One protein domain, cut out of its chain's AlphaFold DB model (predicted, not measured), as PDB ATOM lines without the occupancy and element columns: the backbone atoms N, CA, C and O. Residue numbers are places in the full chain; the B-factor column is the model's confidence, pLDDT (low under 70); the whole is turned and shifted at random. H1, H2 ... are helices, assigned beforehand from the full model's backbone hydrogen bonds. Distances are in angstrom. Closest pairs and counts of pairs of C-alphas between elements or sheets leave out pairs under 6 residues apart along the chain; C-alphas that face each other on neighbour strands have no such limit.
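AT A GLANCE: This is residues 234 to 248 and 255 to 322 of the 584 residues of a protein of Halorubrum sp. SD683 (UniProt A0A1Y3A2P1). Three helices, H1, H2 and H4, pack crosswise in a cluster, while H3 reaches out from one end of H2 and a long stretch, residues 294 to 307, runs back to H4. The printed part has 83 residues with four named helices, H1 to H4 in order, and no named strand: all helix, loose, radius of gyration of the C-alphas 14.8 A, spans 42 by 30 by 26 A.

HOW THE PARTS SIT: The hub, H2, residues 256 to 274, touches H4, residues 308 to 322, opposite ways at a steep tilt of 47 degrees; their closest C-alphas, Ala 264 and Ala 315, are 6.0 A apart. H2, with residues 264 to 271 alone, touches H1, residues 234 to 243, at a steep tilt of 57 degrees; the closest C-alphas, Cys 240 and Ala 264, are 6.4 A apart. H4, with residues 314 to 318 alone, touches H1; the closest C-alphas, Ile 237 and Leu 314, are 6.2 A apart. The helix packing is mostly crossed, at steep tilts. H3, residues 279 to 293, only just touches H2, only at the corner, with 3 pairs of C-alphas within 8 A, Thr 273 and Ala 279 closest at 6.4 A; it is apart from H1 and H4. Each O i to N i+4 pair is within hydrogen-bond range in H1, H2 and H3, and 10 of 11 in H4.

IN THESE COORDINATES: H2 measures 27.2 A, H4 21.1 A, H3 20.0 A and H1 14.3 A from first to last C-alpha. C-alpha 234 is at (295.392, 174.421, 111.576), C-alpha 322 at (296.739, 161.595, 120.038).

THE WHOLE: The C-alphas farthest apart, Leu 297 and Asp 321, are 42.9 A apart. Residues 249 to 254 are cut out, with 16.4 A between C-alphas 248 and 255. H2 to H3 is a tight link, H3 to H4 a long one. Mean pLDDT of the printed part is 71.0; residues 247 to 248, 274 to 294 and 296 to 309 are under 70.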
ATOM      1  N   GLU A 234     294.474 174.570 110.437       90.44
ATOM      2  CA  GLU A 234     295.392 174.421 111.576       90.44
ATOM      3  C   GLU A 234     294.749 174.920 112.880       90.44
ATOM      4  O   GLU A 234     294.748 174.216 113.885       90.44
ATOM      5  N   GLU A 235     294.085 176.082 112.852       90.75
ATOM      6  CA  GLU A 235     293.345 176.607 114.009       90.75
ATOM      7  C   GLU A 235     292.217 175.666 114.460       90.75
ATOM      8  O   GLU A 235     291.960 175.526 115.656       90.75
ATOM      9  N   LEU A 236     291.517 175.029 113.513       91.19
ATOM     10  CA  LEU A 236     290.451 174.070 113.822       91.19
ATOM     11  C   LEU A 236     291.009 172.794 114.451       91.19
ATOM     12  O   LEU A 236     290.383 172.247 115.362       91.19
ATOM     13  N   ILE A 237     292.159 172.330 113.962       93.50
ATOM     14  CA  ILE A 237     292.883 171.188 114.511       93.50
ATOM     15  C   ILE A 237     293.297 171.509 115.948       93.50
ATOM     16  O   ILE A 237     292.903 170.778 116.852       93.50
ATOM     17  N   GLU A 238     293.974 172.630 116.192       92.50
ATOM     18  CA  GLU A 238     294.421 173.025 117.536       92.50
ATOM     19  C   GLU A 238     293.253 173.265 118.510       92.50
ATOM     20  O   GLU A 238     293.276 172.833 119.670       92.50
ATOM     21  N   GLU A 239     292.153 173.866 118.039       92.56
ATOM     22  CA  GLU A 239     290.935 173.987 118.843       92.56
ATOM     23  C   GLU A 239     290.332 172.609 119.167       92.56
ATOM     24  O   GLU A 239     289.815 172.388 120.262       92.56
ATOM     25  N   CYS A 240     290.394 171.656 118.236       93.12
ATOM     26  CA  CYS A 240     289.942 170.295 118.490       93.12
ATOM     27  C   CYS A 240     290.836 169.596 119.521       93.12
ATOM     28  O   CYS A 240     290.313 169.027 120.481       93.12
ATOM     29  N   LYS A 241     292.163 169.670 119.359       91.44
ATOM     30  CA  LYS A 241     293.145 169.032 120.247       91.44
ATOM     31  C   LYS A 241     293.006 169.512 121.692       91.44
ATOM     32  O   LYS A 241     292.881 168.689 122.597       91.44
ATOM     33  N   SER A 242     292.912 170.825 121.902       89.00
ATOM     34  CA  SER A 242     292.738 171.413 123.242       89.00
ATOM     35  C   SER A 242     291.433 170.996 123.935       89.00
ATOM     36  O   SER A 242     291.386 170.896 125.159       89.00
ATOM     37  N   ARG A 243     290.373 170.694 123.172       86.56
ATOM     38  CA  ARG A 243     289.036 170.380 123.709       86.56
ATOM     39  C   ARG A 243     288.688 168.894 123.765       86.56
ATOM     40  O   ARG A 243     287.613 168.516 124.258       86.56
ATOM     41  N   ILE A 244     289.560 168.019 123.265       82.00
ATOM     42  CA  ILE A 244     289.306 166.575 123.265       82.00
ATOM     43  C   ILE A 244     289.145 166.032 124.685       82.00
ATOM     44  O   ILE A 244     288.250 165.226 124.904       82.00
ATOM     45  N   TRP A 245     289.871 166.545 125.673       71.88
ATOM     46  CA  TRP A 245     289.777 166.047 127.051       71.88
ATOM     47  C   TRP A 245     288.879 166.887 127.977       71.88
ATOM     48  O   TRP A 245     288.683 166.532 129.132       71.88
ATOM     49  N   GLU A 246     288.242 167.955 127.475       71.31
ATOM     50  CA  GLU A 246     287.387 168.855 128.281       71.31
ATOM     51  C   GLU A 246     286.100 168.207 128.826       71.31
ATOM     52  O   GLU A 246     285.411 168.795 129.659       71.31
ATOM     53  N   THR A 247     285.719 167.013 128.366       58.22
ATOM     54  CA  THR A 247     284.600 166.281 128.976       58.22
ATOM     55  C   THR A 247     285.160 165.159 129.819       58.22
ATOM     56  O   THR A 247     285.831 164.284 129.284       58.22
ATOM     57  N   THR A 248     284.827 165.174 131.109       55.50
ATOM     58  CA  THR A 248     285.127 164.095 132.047       55.50
ATOM     59  C   THR A 248     284.649 162.773 131.460       55.50
ATOM     60  O   THR A 248     283.453 162.584 131.234       55.50
ATOM     61  N   ASP A 255     288.979 151.291 123.729       82.00
ATOM     62  CA  ASP A 255     289.470 151.614 122.384       82.00
ATOM     63  C   ASP A 255     289.736 153.122 122.274       82.00
ATOM     64  O   ASP A 255     288.829 153.947 122.086       82.00
ATOM     65  N   ARG A 256     291.012 153.488 122.434       82.31
ATOM     66  CA  ARG A 256     291.467 154.881 122.380       82.31
ATOM     67  C   ARG A 256     291.332 155.470 120.979       82.31
ATOM     68  O   ARG A 256     290.980 156.647 120.873       82.31
ATOM     69  N   GLU A 257     291.585 154.689 119.932       85.31
ATOM     70  CA  GLU A 257     291.511 155.160 118.549       85.31
ATOM     71  C   GLU A 257     290.081 155.565 118.200       85.31
ATOM     72  O   GLU A 257     289.826 156.734 117.885       85.31
ATOM     73  N   SER A 258     289.127 154.642 118.345       86.06
ATOM     74  CA  SER A 258     287.720 154.901 118.036       86.06
ATOM     75  C   SER A 258     287.153 156.035 118.886       86.06
ATOM     76  O   SER A 258     286.389 156.872 118.388       86.06
ATOM     77  N   PHE A 259     287.547 156.109 120.163       87.88
ATOM     78  CA  PHE A 259     287.116 157.174 121.063       87.88
ATOM     79  C   PHE A 259     287.577 158.557 120.581       87.88
ATOM     80  O   PHE A 259     286.757 159.476 120.439       87.88
ATOM     81  N   VAL A 260     288.876 158.712 120.301       88.88
ATOM     82  CA  VAL A 260     289.441 159.979 119.820       88.88
ATOM     83  C   VAL A 260     288.856 160.325 118.452       88.88
ATOM     84  O   VAL A 260     288.407 161.457 118.255       88.88
ATOM     85  N   ALA A 261     288.754 159.353 117.544       88.00
ATOM     86  CA  ALA A 261     288.230 159.535 116.194       88.00
ATOM     87  C   ALA A 261     286.786 160.050 116.200       88.00
ATOM     88  O   ALA A 261     286.468 161.059 115.560       88.00
ATOM     89  N   ALA A 262     285.902 159.398 116.960       87.56
ATOM     90  CA  ALA A 262     284.500 159.789 117.063       87.56
ATOM     91  C   ALA A 262     284.353 161.202 117.644       87.56
ATOM     92  O   ALA A 262     283.542 162.012 117.175       87.56
ATOM     93  N   ARG A 263     285.160 161.529 118.658       89.25
ATOM     94  CA  ARG A 263     285.114 162.832 119.318       89.25
ATOM     95  C   ARG A 263     285.650 163.953 118.433       89.25
ATOM     96  O   ARG A 263     284.997 165.000 118.351       89.25
ATOM     97  N   ALA A 264     286.771 163.716 117.756       90.94
ATOM     98  CA  ALA A 264     287.378 164.638 116.807       90.94
ATOM     99  C   ALA A 264     286.413 164.944 115.659       90.94
ATOM    100  O   ALA A 264     286.015 166.098 115.476       90.94
ATOM    101  N   ARG A 265     285.910 163.906 114.970       90.44
ATOM    102  CA  ARG A 265     284.948 164.062 113.867       90.44
ATOM    103  C   ARG A 265     283.693 164.816 114.307       90.44
ATOM    104  O   ARG A 265     283.246 165.732 113.616       90.44
ATOM    105  N   ARG A 266     283.148 164.521 115.495       88.50
ATOM    106  CA  ARG A 266     281.982 165.240 116.045       88.50
ATOM    107  C   ARG A 266     282.277 166.712 116.340       88.50
ATOM    108  O   ARG A 266     281.405 167.565 116.156       88.50
ATOM    109  N   PHE A 267     283.453 167.033 116.873       89.81
ATOM    110  CA  PHE A 267     283.835 168.417 117.146       89.81
ATOM    111  C   PHE A 267     284.027 169.205 115.845       89.81
ATOM    112  O   PHE A 267     283.373 170.234 115.650       89.81
ATOM    113  N   LEU A 268     284.847 168.674 114.941       89.81
ATOM    114  CA  LEU A 268     285.206 169.295 113.669       89.81
ATOM    115  C   LEU A 268     283.982 169.474 112.764       89.81
ATOM    116  O   LEU A 268     283.741 170.575 112.272       89.81
ATOM    117  N   SER A 269     283.121 168.458 112.647       87.81
ATOM    118  CA  SER A 269     281.866 168.548 111.885       87.81
ATOM    119  C   SER A 269     280.962 169.691 112.377       87.81
ATOM    120  O   SER A 269     280.440 170.476 111.576       87.81
ATOM    121  N   ARG A 270     280.823 169.864 113.703       86.12
ATOM    122  CA  ARG A 270     280.046 170.978 114.278       86.12
ATOM    123  C   ARG A 270     280.652 172.335 113.927       86.12
ATOM    124  O   ARG A 270     279.908 173.252 113.576       86.12
ATOM    125  N   ARG A 271     281.978 172.469 113.999       86.00
ATOM    126  CA  ARG A 271     282.686 173.720 113.683       86.00
ATOM    127  C   ARG A 271     282.605 174.085 112.205       86.00
ATOM    128  O   ARG A 271     282.308 175.238 111.888       86.00
ATOM    129  N   LEU A 272     282.776 173.109 111.316       82.00
ATOM    130  CA  LEU A 272     282.644 173.300 109.870       82.00
ATOM    131  C   LEU A 272     281.215 173.703 109.474       82.00
ATOM    132  O   LEU A 272     281.036 174.575 108.624       82.00
ATOM    133  N   THR A 273     280.196 173.141 110.133       73.94
ATOM    134  CA  THR A 273     278.788 173.487 109.871       73.94
ATOM    135  C   THR A 273     278.430 174.893 110.374       73.94
ATOM    136  O   THR A 273     277.704 175.624 109.705       73.94
ATOM    137  N   ALA A 274     278.945 175.301 111.540       63.81
ATOM    138  CA  ALA A 274     278.606 176.583 112.166       63.81
ATOM    139  C   ALA A 274     279.124 177.814 111.397       63.81
ATOM    140  O   ALA A 274     278.503 178.873 111.447       63.81
ATOM    141  N   ARG A 275     280.240 177.686 110.668       58.53
ATOM    142  CA  ARG A 275     280.840 178.785 109.887       58.53
ATOM    143  C   ARG A 275     280.157 179.038 108.531       58.53
ATOM    144  O   ARG A 275     280.578 179.941 107.815       58.53
ATOM    145  N   ASN A 276     279.118 178.280 108.161       54.44
ATOM    146  CA  ASN A 276     278.558 178.295 106.807       54.44
ATOM    147  C   ASN A 276     277.039 178.605 106.824       54.44
ATOM    148  O   ASN A 276     276.205 177.731 107.047       54.44
ATOM    149  N   THR A 277     276.646 179.863 106.581       45.09
ATOM    150  CA  THR A 277     275.246 180.344 106.671       45.09
ATOM    151  C   THR A 277     274.294 179.703 105.650       45.09
ATOM    152  O   THR A 277     273.110 179.555 105.943       45.09
ATOM    153  N   ARG A 278     274.787 179.254 104.483       46.28
ATOM    154  CA  ARG A 278     274.002 178.447 103.519       46.28
ATOM    155  C   ARG A 278     273.819 176.991 103.968       46.28
ATOM    156  O   ARG A 278     272.745 176.438 103.765       46.28
ATOM    157  N   ALA A 279     274.785 176.415 104.693       49.00
ATOM    158  CA  ALA A 279     274.682 175.050 105.218       49.00
ATOM    159  C   ALA A 279     273.594 174.903 106.294       49.00
ATOM    160  O   ALA A 279     273.096 173.805 106.521       49.00
ATOM    161  N   TRP A 280     273.181 175.997 106.941       41.41
ATOM    162  CA  TRP A 280     272.052 175.988 107.874       41.41
ATOM    163  C   TRP A 280     270.711 175.680 107.180       41.41
ATOM    164  O   TRP A 280     269.896 174.936 107.733       41.41
ATOM    165  N   LEU A 281     270.501 176.184 105.956       49.66
ATOM    166  CA  LEU A 281     269.314 175.876 105.144       49.66
ATOM    167  C   LEU A 281     269.328 174.410 104.685       49.66
ATOM    168  O   LEU A 281     268.318 173.713 104.803       49.66
ATOM    169  N   ASP A 282     270.494 173.902 104.291       48.56
ATOM    170  CA  ASP A 282     270.670 172.497 103.906       48.56
ATOM    171  C   ASP A 282     270.587 171.541 105.109       48.56
ATOM    172  O   ASP A 282     270.067 170.430 105.001       48.56
ATOM    173  N   ALA A 283     271.003 171.975 106.303       45.41
ATOM    174  CA  ALA A 283     270.836 171.235 107.553       45.41
ATOM    175  C   ALA A 283     269.368 171.168 108.007       45.41
ATOM    176  O   ALA A 283     268.958 170.197 108.649       45.41
ATOM    177  N   ALA A 284     268.553 172.177 107.687       52.25
ATOM    178  CA  ALA A 284     267.106 172.118 107.879       52.25
ATOM    179  C   ALA A 284     266.456 171.132 106.890       52.25
ATOM    180  O   ALA A 284     265.655 170.293 107.307       52.25
ATOM    181  N   ALA A 285     266.869 171.154 105.618       53.12
ATOM    182  CA  ALA A 285     266.407 170.210 104.600       53.12
ATOM    183  C   ALA A 285     266.823 168.756 104.902       53.12
ATOM    184  O   ALA A 285     266.023 167.835 104.732       53.12
ATOM    185  N   TYR A 286     268.037 168.539 105.419       52.03
ATOM    186  CA  TYR A 286     268.501 167.223 105.854       52.03
ATOM    187  C   TYR A 286     267.740 166.718 107.074       52.03
ATOM    188  O   TYR A 286     267.309 165.573 107.074       52.03
ATOM    189  N   ARG A 287     267.516 167.554 108.100       57.28
ATOM    190  CA  ARG A 287     266.700 167.155 109.262       57.28
ATOM    191  C   ARG A 287     265.281 166.779 108.847       57.28
ATOM    192  O   ARG A 287     264.747 165.796 109.352       57.28
ATOM    193  N   ALA A 288     264.704 167.502 107.888       57.78
ATOM    194  CA  ALA A 288     263.413 167.154 107.309       57.78
ATOM    195  C   ALA A 288     263.457 165.813 106.553       57.78
ATOM    196  O   ALA A 288     262.596 164.969 106.781       57.78
ATOM    197  N   ARG A 289     264.469 165.566 105.704       53.72
ATOM    198  CA  ARG A 289     264.612 164.293 104.966       53.72
ATOM    199  C   ARG A 289     264.960 163.102 105.853       53.72
ATOM    200  O   ARG A 289     264.407 162.035 105.639       53.72
ATOM    201  N   SER A 290     265.810 163.274 106.861       53.00
ATOM    202  CA  SER A 290     266.155 162.222 107.824       53.00
ATOM    203  C   SER A 290     264.924 161.827 108.644       53.00
ATOM    204  O   SER A 290     264.613 160.650 108.752       53.00
ATOM    205  N   ALA A 291     264.121 162.803 109.088       62.12
ATOM    206  CA  ALA A 291     262.854 162.538 109.774       62.12
ATOM    207  C   ALA A 291     261.770 161.903 108.873       62.12
ATOM    208  O   ALA A 291     260.796 161.339 109.384       62.12
ATOM    209  N   LEU A 292     261.895 162.026 107.546       58.78
ATOM    210  CA  LEU A 292     261.056 161.338 106.559       58.78
ATOM    211  C   LEU A 292     261.579 159.922 106.260       58.78
ATOM    212  O   LEU A 292     260.770 159.013 106.077       58.78
ATOM    213  N   ALA A 293     262.897 159.721 106.265       61.06
ATOM    214  CA  ALA A 293     263.540 158.419 106.107       61.06
ATOM    215  C   ALA A 293     263.320 157.507 107.324       61.06
ATOM    216  O   ALA A 293     262.971 156.343 107.146       61.06
ATOM    217  N   ASP A 294     263.359 158.054 108.544       64.12
ATOM    218  CA  ASP A 294     262.995 157.341 109.783       64.12
ATOM    219  C   ASP A 294     261.524 156.885 109.792       64.12
ATOM    220  O   ASP A 294     261.134 155.989 110.539       64.12
ATOM    221  N   ARG A 295     260.686 157.497 108.944       72.19
ATOM    222  CA  ARG A 295     259.285 157.109 108.712       72.19
ATOM    223  C   ARG A 295     259.094 156.235 107.466       72.19
ATOM    224  O   ARG A 295     257.955 155.971 107.094       72.19
ATOM    225  N   GLY A 296     260.178 155.810 106.812       54.19
ATOM    226  CA  GLY A 296     260.157 154.947 105.626       54.19
ATOM    227  C   GLY A 296     259.631 155.610 104.349       54.19
ATOM    228  O   GLY A 296     259.305 154.913 103.393       54.19
ATOM    229  N   LEU A 297     259.514 156.942 104.319       55.12
ATOM    230  CA  LEU A 297     258.905 157.677 103.202       55.12
ATOM    231  C   LEU A 297     259.916 158.085 102.121       55.12
ATOM    232  O   LEU A 297     259.518 158.412 101.006       55.12
ATOM    233  N   VAL A 298     261.214 158.096 102.442       49.34
ATOM    234  CA  VAL A 298     262.317 158.443 101.530       49.34
ATOM    235  C   VAL A 298     263.548 157.609 101.911       49.34
ATOM    236  O   VAL A 298     263.714 157.271 103.080       49.34
ATOM    237  N   ALA A 299     264.419 157.274 100.954       39.75
ATOM    238  CA  ALA A 299     265.709 156.652 101.265       39.75
ATOM    239  C   ALA A 299     266.550 157.558 102.195       39.75
ATOM    240  O   ALA A 299     266.449 158.788 102.082       39.75
ATOM    241  N   PRO A 300     267.380 156.988 103.096       35.34
ATOM    242  CA  PRO A 300     268.254 157.769 103.960       35.34
ATOM    243  C   PRO A 300     269.098 158.726 103.114       35.34
ATOM    244  O   PRO A 300     269.664 158.302 102.101       35.34
ATOM    245  N   PRO A 301     269.175 160.015 103.472       36.75
ATOM    246  CA  PRO A 301     270.036 160.937 102.753       36.75
ATOM    247  C   PRO A 301     271.489 160.454 102.856       36.75
ATOM    248  O   PRO A 301     272.036 160.345 103.951       36.75
ATOM    249  N   VAL A 302     272.110 160.157 101.712       32.44
ATOM    250  CA  VAL A 302     273.543 159.857 101.638       32.44
ATOM    251  C   VAL A 302     274.288 161.137 101.999       32.44
ATOM    252  O   VAL A 302     274.100 162.170 101.356       32.44
ATOM    253  N   ASP A 303     275.086 161.093 103.064       35.38
ATOM    254  CA  ASP A 303     275.808 162.268 103.535       35.38
ATOM    255  C   ASP A 303     276.948 162.602 102.560       35.38
ATOM    256  O   ASP A 303     277.968 161.907 102.507       35.38
ATOM    257  N   SER A 304     276.729 163.630 101.740       37.34
ATOM    258  CA  SER A 304     277.701 164.228 100.815       37.34
ATOM    259  C   SER A 304     278.010 165.685 101.192       37.34
ATOM    260  O   SER A 304     278.367 166.488 100.337       37.34
ATOM    261  N   ARG A 305     277.777 166.073 102.457       38.19
ATOM    262  CA  ARG A 305     277.764 167.483 102.909       38.19
ATOM    263  C   ARG A 305     279.125 168.072 103.270       38.19
ATOM    264  O   ARG A 305     279.210 169.231 103.662       38.19
ATOM    265  N   PHE A 306     280.167 167.294 103.063       39.09
ATOM    266  CA  PHE A 306     281.551 167.714 102.951       39.09
ATOM    267  C   PHE A 306     282.128 166.801 101.866       39.09
ATOM    268  O   PHE A 306     281.686 165.649 101.771       39.09
ATOM    269  N   ALA A 307     283.093 167.251 101.060       45.88
ATOM    270  CA  ALA A 307     284.026 166.277 100.499       45.88
ATOM    271  C   ALA A 307     284.515 165.479 101.717       45.88
ATOM    272  O   ALA A 307     285.058 166.099 102.635       45.88
ATOM    273  N   ARG A 308     284.144 164.194 101.828       50.06
ATOM    274  CA  ARG A 308     284.393 163.371 103.033       50.06
ATOM    275  C   ARG A 308     285.853 163.535 103.476       50.06
ATOM    276  O   ARG A 308     286.110 163.812 104.642       50.06
ATOM    277  N   ASP A 309     286.704 163.644 102.465       69.50
ATOM    278  CA  ASP A 309     288.056 164.173 102.401       69.50
ATOM    279  C   ASP A 309     288.367 165.262 103.448       69.50
ATOM    280  O   ASP A 309     289.126 164.984 104.358       69.50
ATOM    281  N   ARG A 310     287.764 166.469 103.451       84.75
ATOM    282  CA  ARG A 310     288.229 167.546 104.366       84.75
ATOM    283  C   ARG A 310     288.027 167.214 105.846       84.75
ATOM    284  O   ARG A 310     288.854 167.585 106.670       84.75
ATOM    285  N   LEU A 311     286.901 166.601 106.222       87.69
ATOM    286  CA  LEU A 311     286.686 166.244 107.631       87.69
ATOM    287  C   LEU A 311     287.682 165.167 108.064       87.69
ATOM    288  O   LEU A 311     288.204 165.246 109.176       87.69
ATOM    289  N   ASP A 312     287.920 164.191 107.194       87.06
ATOM    290  CA  ASP A 312     288.874 163.120 107.434       87.06
ATOM    291  C   ASP A 312     290.322 163.638 107.446       87.06
ATOM    292  O   ASP A 312     291.073 163.253 108.336       87.06
ATOM    293  N   ASP A 313     290.674 164.617 106.607       88.50
ATOM    294  CA  ASP A 313     291.970 165.314 106.621       88.50
ATOM    295  C   ASP A 313     292.224 165.993 107.973       88.50
ATOM    296  O   ASP A 313     293.296 165.871 108.558       88.50
ATOM    297  N   LEU A 314     291.229 166.697 108.522       92.38
ATOM    298  CA  LEU A 314     291.360 167.325 109.843       92.38
ATOM    299  C   LEU A 314     291.425 166.283 110.962       92.38
ATOM    300  O   LEU A 314     292.167 166.451 111.932       92.38
ATOM    301  N   ALA A 315     290.632 165.215 110.849       92.06
ATOM    302  CA  ALA A 315     290.636 164.128 111.817       92.06
ATOM    303  C   ALA A 315     291.972 163.373 111.810       92.06
ATOM    304  O   ALA A 315     292.425 162.990 112.886       92.06
ATOM    305  N   TYR A 316     292.620 163.226 110.649       93.31
ATOM    306  CA  TYR A 316     293.947 162.628 110.503       93.31
ATOM    307  C   TYR A 316     294.956 163.294 111.434       93.31
ATOM    308  O   TYR A 316     295.542 162.611 112.263       93.31
ATOM    309  N   TYR A 317     295.104 164.622 111.380       94.56
ATOM    310  CA  TYR A 317     296.084 165.334 112.211       94.56
ATOM    311  C   TYR A 317     295.812 165.191 113.710       94.56
ATOM    312  O   TYR A 317     296.733 165.099 114.518       94.56
ATOM    313  N   VAL A 318     294.538 165.149 114.094       94.81
ATOM    314  CA  VAL A 318     294.149 164.924 115.487       94.81
ATOM    315  C   VAL A 318     294.478 163.493 115.924       94.81
ATOM    316  O   VAL A 318     295.017 163.292 117.009       94.81
ATOM    317  N   LEU A 319     294.178 162.497 115.089       93.44
ATOM    318  CA  LEU A 319     294.470 161.092 115.370       93.44
ATOM    319  C   LEU A 319     295.970 160.816 115.378       93.44
ATOM    320  O   LEU A 319     296.458 160.149 116.283       93.44
ATOM    321  N   ARG A 320     296.714 161.385 114.435       94.06
ATOM    322  CA  ARG A 320     298.169 161.271 114.327       94.06
ATOM    323  C   ARG A 320     298.866 161.714 115.613       94.06
ATOM    324  O   ARG A 320     299.796 161.056 116.062       94.06
ATOM    325  N   ASP A 321     298.382 162.788 116.231       92.00
ATOM    326  CA  ASP A 321     299.021 163.355 117.421       92.00
ATOM    327  C   ASP A 321     298.532 162.713 118.737       92.00
ATOM    328  O   ASP A 321     299.288 162.648 119.701       92.00
ATOM    329  N   PHE A 322     297.289 162.207 118.810       89.75
ATOM    330  CA  PHE A 322     296.739 161.595 120.038       89.75
ATOM    331  C   PHE A 322     296.778 160.065 120.089       89.75
ATOM    332  O   PHE A 322     296.704 159.498 121.186       89.75
TER     333      PHE A 322